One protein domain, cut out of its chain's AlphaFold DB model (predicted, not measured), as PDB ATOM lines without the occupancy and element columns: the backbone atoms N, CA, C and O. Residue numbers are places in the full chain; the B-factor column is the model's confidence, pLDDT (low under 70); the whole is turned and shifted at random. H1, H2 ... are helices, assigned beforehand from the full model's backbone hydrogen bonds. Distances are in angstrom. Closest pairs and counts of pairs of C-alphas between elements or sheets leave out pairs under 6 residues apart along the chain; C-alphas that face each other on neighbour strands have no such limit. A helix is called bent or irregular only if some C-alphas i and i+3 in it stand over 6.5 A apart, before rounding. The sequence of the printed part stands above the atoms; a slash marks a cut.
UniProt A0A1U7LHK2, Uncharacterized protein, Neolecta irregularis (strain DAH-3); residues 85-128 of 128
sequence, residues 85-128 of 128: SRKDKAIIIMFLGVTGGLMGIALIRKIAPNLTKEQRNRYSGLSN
ATOM      1  N   SER A  85     101.362 163.817 101.685       65.38
ATOM      2  CA  SER A  85     102.670 164.094 101.084       65.38
ATOM      3  C   SER A  85     103.695 163.018 101.426       65.38
ATOM      4  O   SER A  85     104.579 162.742 100.618       65.38
ATOM      5  N   ARG A  86     103.583 162.380 102.598       68.38
ATOM      6  CA  ARG A  86     104.438 161.242 102.947       68.38
ATOM      7  C   ARG A  86     104.119 159.990 102.148       68.38
ATOM      8  O   ARG A  86     105.067 159.329 101.741       68.38
ATOM      9  N   LYS A  87     102.848 159.692 101.871       66.88
ATOM     10  CA  LYS A  87     102.482 158.529 101.055       66.88
ATOM     11  C   LYS A  87     102.887 158.748  99.600       66.88
ATOM     12  O   LYS A  87     103.587 157.904  99.045       66.88
ATOM     13  N   ASP A  88     102.604 159.923  99.040       77.94
ATOM     14  CA  ASP A  88     103.022 160.274  97.675       77.94
ATOM     15  C   ASP A  88     104.557 160.262  97.522       77.94
ATOM     16  O   ASP A  88     105.102 159.688  96.579       77.94
ATOM     17  N   LYS A  89     105.290 160.821  98.497       81.12
ATOM     18  CA  LYS A  89     106.763 160.819  98.514       81.12
ATOM     19  C   LYS A  89     107.346 159.416  98.698       81.12
ATOM     20  O   LYS A  89     108.355 159.097  98.068       81.12
ATOM     21  N   ALA A  90     106.743 158.585  99.549       81.94
ATOM     22  CA  ALA A  90     107.192 157.215  99.786       81.94
ATOM     23  C   ALA A  90     107.045 156.353  98.527       81.94
ATOM     24  O   ALA A  90     107.995 155.660  98.161       81.94
ATOM     25  N   ILE A  91     105.910 156.454  97.825       81.94
ATOM     26  CA  ILE A  91     105.669 155.739  96.561       81.94
ATOM     27  C   ILE A  91     106.739 156.112  95.526       81.94
ATOM     28  O   ILE A  91     107.357 155.232  94.924       81.94
ATOM     29  N   ILE A  92     107.009 157.412  95.362       87.56
ATOM     30  CA  ILE A  92     107.996 157.912  94.395       87.56
ATOM     31  C   ILE A  92     109.410 157.407  94.727       87.56
ATOM     32  O   ILE A  92     110.094 156.873  93.854       87.56
ATOM     33  N   ILE A  93     109.851 157.532  95.986       85.94
ATOM     34  CA  ILE A  93     111.190 157.085  96.413       85.94
ATOM     35  C   ILE A  93     111.341 155.571  96.253       85.94
ATOM     36  O   ILE A  93     112.388 155.108  95.800       85.94
ATOM     37  N   MET A  94     110.308 154.796  96.586       83.94
ATOM     38  CA  MET A  94     110.341 153.344  96.438       83.94
ATOM     39  C   MET A  94     110.484 152.930  94.973       83.94
ATOM     40  O   MET A  94     111.340 152.105  94.649       83.94
ATOM     41  N   PHE A  95     109.705 153.531  94.075       87.12
ATOM     42  CA  PHE A  95     109.799 153.261  92.643       87.12
ATOM     43  C   PHE A  95     111.191 153.592  92.074       87.12
ATOM     44  O   PHE A  95     111.776 152.786  91.342       87.12
ATOM     45  N   LEU A  96     111.752 154.742  92.462       92.56
ATOM     46  CA  LEU A  96     113.118 155.147  92.111       92.56
ATOM     47  C   LEU A  96     114.165 154.169  92.654       92.56
ATOM     48  O   LEU A  96     115.076 153.785  91.924       92.56
ATOM     49  N   GLY A  97     114.023 153.726  93.905       90.00
ATOM     50  CA  GLY A  97     114.929 152.765  94.532       90.00
ATOM     51  C   GLY A  97     114.919 151.401  93.840       90.00
ATOM     52  O   GLY A  97     115.980 150.845  93.565       90.00
ATOM     53  N   VAL A  98     113.737 150.882  93.492       87.31
ATOM     54  CA  VAL A  98     113.602 149.600  92.777       87.31
ATOM     55  C   VAL A  98     114.196 149.696  91.373       87.31
ATOM     56  O   VAL A  98     115.036 148.876  90.997       87.31
ATOM     57  N   THR A  99     113.812 150.719  90.609       89.31
ATOM     58  CA  THR A  99     114.279 150.904  89.227       89.31
ATOM     59  C   THR A  99     115.786 151.165  89.181       89.31
ATOM     60  O   THR A  99     116.512 150.539  88.404       89.31
ATOM     61  N   GLY A 100     116.282 152.030  90.071       94.19
ATOM     62  CA  GLY A 100     117.704 152.312  90.236       94.19
ATOM     63  C   GLY A 100     118.498 151.089  90.693       94.19
ATOM     64  O   GLY A 100     119.585 150.843  90.181       94.19
ATOM     65  N   GLY A 101     117.943 150.268  91.588       89.94
ATOM     66  CA  GLY A 101     118.561 149.019  92.034       89.94
ATOM     67  C   GLY A 101     118.710 147.999  90.904       89.94
ATOM     68  O   GLY A 101     119.786 147.425  90.731       89.94
ATOM     69  N   LEU A 102     117.673 147.817  90.081       87.31
ATOM     70  CA  LEU A 102     117.722 146.929  88.912       87.31
ATOM     71  C   LEU A 102     118.771 147.392  87.888       87.31
ATOM     72  O   LEU A 102     119.578 146.584  87.420       87.31
ATOM     73  N   MET A 103     118.809 148.695  87.590       91.19
ATOM     74  CA  MET A 103     119.827 149.295  86.717       91.19
ATOM     75  C   MET A 103     121.241 149.179  87.307       91.19
ATOM     76  O   MET A 103     122.184 148.811  86.603       91.19
ATOM     77  N   GLY A 104     121.393 149.426  88.609       92.12
ATOM     78  CA  GLY A 104     122.664 149.326  89.320       92.12
ATOM     79  C   GLY A 104     123.234 147.909  89.293       92.12
ATOM     80  O   GLY A 104     124.416 147.720  89.011       92.12
ATOM     81  N   ILE A 105     122.391 146.890  89.485       84.94
ATOM     82  CA  ILE A 105     122.801 145.481  89.391       84.94
ATOM     83  C   ILE A 105     123.320 145.149  87.986       84.94
ATOM     84  O   ILE A 105     124.321 144.440  87.855       84.94
ATOM     85  N   ALA A 106     122.683 145.663  86.931       85.81
ATOM     86  CA  ALA A 106     123.158 145.462  85.564       85.81
ATOM     87  C   ALA A 106     124.540 146.105  85.331       85.81
ATOM     88  O   ALA A 106     125.418 145.477  84.734       85.81
ATOM     89  N   LEU A 107     124.769 147.311  85.862       89.00
ATOM     90  CA  LEU A 107     126.059 148.007  85.781       89.00
ATOM     91  C   LEU A 107     127.172 147.286  86.554       89.00
ATOM     92  O   LEU A 107     128.264 147.098  86.017       89.00
ATOM     93  N   ILE A 108     126.892 146.809  87.771       86.38
ATOM     94  CA  ILE A 108     127.860 146.056  88.590       86.38
ATOM     95  C   ILE A 108     128.307 144.783  87.865       86.38
ATOM     96  O   ILE A 108     129.498 144.475  87.828       86.38
ATOM     97  N   ARG A 109     127.372 144.070  87.223       79.94
ATOM     98  CA  ARG A 109     127.685 142.866  86.436       79.94
ATOM     99  C   ARG A 109     128.606 143.153  85.250       79.94
ATOM    100  O   ARG A 109     129.374 142.271  84.875       79.94
ATOM    101  N   LYS A 110     128.527 144.356  84.675       84.44
ATOM    102  CA  LYS A 110     129.355 144.780  83.539       84.44
ATOM    103  C   LYS A 110     130.754 145.229  83.969       84.44
ATOM    104  O   LYS A 110     131.717 144.922  83.277       84.44
ATOM    105  N   ILE A 111     130.865 145.946  85.089       87.19
ATOM    106  CA  ILE A 111     132.128 146.543  85.555       87.19
ATOM    107  C   ILE A 111     132.974 145.562  86.374       87.19
ATOM    108  O   ILE A 111     134.193 145.545  86.231       87.19
ATOM    109  N   ALA A 112     132.356 144.729  87.214       82.50
ATOM    110  CA  ALA A 112     133.068 143.846  88.137       82.50
ATOM    111  C   ALA A 112     132.756 142.361  87.859       82.50
ATOM    112  O   ALA A 112     132.125 141.693  88.684       82.50
ATOM    113  N   PRO A 113     133.226 141.796  86.726       72.25
ATOM    114  CA  PRO A 113     132.950 140.408  86.349       72.25
ATOM    115  C   PRO A 113     133.537 139.380  87.329       72.25
ATOM    116  O   PRO A 113     133.153 138.214  87.307       72.25
ATOM    117  N   ASN A 114     134.482 139.785  88.182       71.75
ATOM    118  CA  ASN A 114     135.110 138.899  89.159       71.75
ATOM    119  C   ASN A 114     134.191 138.592  90.355       71.75
ATOM    120  O   ASN A 114     134.199 137.465  90.837       71.75
ATOM    121  N   LEU A 115     133.315 139.522  90.753       65.56
ATOM    122  CA  LEU A 115     132.350 139.309  91.845       65.56
ATOM    123  C   LEU A 115     131.159 138.435  91.411       65.56
ATOM    124  O   LEU A 115     130.591 137.684  92.205       65.56
ATOM    125  N   THR A 116     130.788 138.480  90.129       66.62
ATOM    126  CA  THR A 116     129.710 137.658  89.554       66.62
ATOM    127  C   THR A 116     130.073 136.179  89.452       66.62
ATOM    128  O   THR A 116     129.186 135.328  89.549       66.62
ATOM    129  N   LYS A 117     131.359 135.859  89.265       65.25
ATOM    130  CA  LYS A 117     131.860 134.475  89.217       65.25
ATOM    131  C   LYS A 117     131.675 133.774  90.565       65.25
ATOM    132  O   LYS A 117     131.192 132.646  90.610       65.25
ATOM    133  N   GLU A 118     131.960 134.476  91.658       65.19
ATOM    134  CA  GLU A 118     131.832 133.941  93.015       65.19
ATOM    135  C   GLU A 118     130.367 133.717  93.423       65.19
ATOM    136  O   GLU A 118     130.018 132.680  93.989       65.19
ATOM    137  N   GLN A 119     129.470 134.628  93.024       66.88
ATOM    138  CA  GLN A 119     128.017 134.479  93.199       66.88
ATOM    139  C   GLN A 119     127.451 133.259  92.451       66.88
ATOM    140  O   GLN A 119     126.557 132.588  92.970       66.88
ATOM    141  N   ARG A 120     127.972 132.949  91.251       65.81
ATOM    142  CA  ARG A 120     127.573 131.768  90.463       65.81
ATOM    143  C   ARG A 120     127.982 130.467  91.166       65.81
ATOM    144  O   ARG A 120     127.136 129.589  91.308       65.81
ATOM    145  N   ASN A 121     129.210 130.388  91.689       63.50
ATOM    146  CA  ASN A 121     129.715 129.215  92.419       63.50
ATOM    147  C   ASN A 121     128.994 128.982  93.762       63.50
ATOM    148  O   ASN A 121     128.676 127.846  94.114       63.50
ATOM    149  N   ARG A 122     128.655 130.056  94.491       64.75
ATOM    150  CA  ARG A 122     127.816 129.995  95.708       64.75
ATOM    151  C   ARG A 122     126.406 129.462  95.439       64.75
ATOM    152  O   ARG A 122     125.778 128.945  96.354       64.75
ATOM    153  N   TYR A 123     125.875 129.629  94.227       59.97
ATOM    154  CA  TYR A 123     124.534 129.167  93.858       59.97
ATOM    155  C   TYR A 123     124.530 127.699  93.408       59.97
ATOM    156  O   TYR A 123     123.592 126.980  93.743       59.97
ATOM    157  N   SER A 124     125.574 127.248  92.704       63.69
ATOM    158  CA  SER A 124     125.745 125.844  92.304       63.69
ATOM    159  C   SER A 124     126.104 124.920  93.473       63.69
ATOM    160  O   SER A 124     125.733 123.757  93.454       63.69
ATOM    161  N   GLY A 125     126.750 125.430  94.527       55.62
ATOM    162  CA  GLY A 125     126.972 124.680  95.775       55.62
ATOM    163  C   GLY A 125     125.746 124.571  96.694       55.62
ATOM    164  O   GLY A 125     125.809 123.891  97.704       55.62
ATOM    165  N   LEU A 126     124.646 125.256  96.368       59.59
ATOM    166  CA  LEU A 126     123.376 125.233  97.113       59.59
ATOM    167  C   LEU A 126     122.304 124.374  96.414       59.59
ATOM    168  O   LEU A 126     121.180 124.288  96.907       59.59
ATOM    169  N   SER A 127     122.619 123.800  95.244       59.44
ATOM    170  CA  SER A 127     121.761 122.864  94.504       59.44
ATOM    171  C   SER A 127     122.286 121.425  94.491       59.44
ATOM    172  O   SER A 127     121.711 120.610  93.774       59.44
ATOM    173  N   ASN A 128     123.365 121.149  95.225       48.78
ATOM    174  CA  ASN A 128     123.890 119.812  95.486       48.78
ATOM    175  C   ASN A 128     123.682 119.472  96.958       48.78
ATOM    176  O   ASN A 128     123.866 120.395  97.783       48.78
TER     177      ASN A 128
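What this domain is: This is residues 85 to 128 of the 128 residues of an uncharacterized protein of Neolecta irregularis (strain DAH-3) (UniProt A0A1U7LHK2). One long straight helix, H1, meets a shorter helix, H2, near their ends, and the two make an open L with H1 as the long arm. A short tail, residues 125 to 128, runs on from the far end of H2. The printed part has 44 residues with two named helices, H1 then H2, and no named strand; the class is all helix. It is extended, with a radius of gyration of the C-alphas of 15.9 A, and its outline is flat, spanning 48 by 26 by 9 A.

Where its parts are: H1 is residues 85 to 111, 27 residues and 37.6 A from first to last C-alpha. It begins at C-alpha 85, at (102.670, 164.094, 101.084), and ends at C-alpha 111, at (132.128, 146.543, 85.555). H2 is residues 113 to 124, 12 residues and 17.3 A long from first to last C-alpha, ending at C-alpha 124, at (125.745, 125.844, 92.304).

How they stand to each other: H1 and H2 are close but not clearly touching, with 2 pairs of C-alphas within 8 A. Their closest C-alphas, those of Arg 109 and Thr 116, are 6.4 A apart. Their lines are about perpendicular, at 82 degrees, and their centres are 23.6 A apart. The link between them is tight, the one residue Ala 112. Residues 85 to 107 of H1 stand free, and so do residues 118 to 128, of which 118 to 124 belong to H2. In H1 every O i to N i+4 pair is within hydrogen-bond range; in H2 6 of 8 are.

The domain as a whole: The two C-alphas farthest apart are those of Ser 85 and Asn 128, at 49.4 A. The printed part has no cut and ends at Asn 128, the chain's last residue. The mean pLDDT of the printed part is 76.7, and the model's confidence is low, under 70, at residues 85 to 87 and 115 to 128.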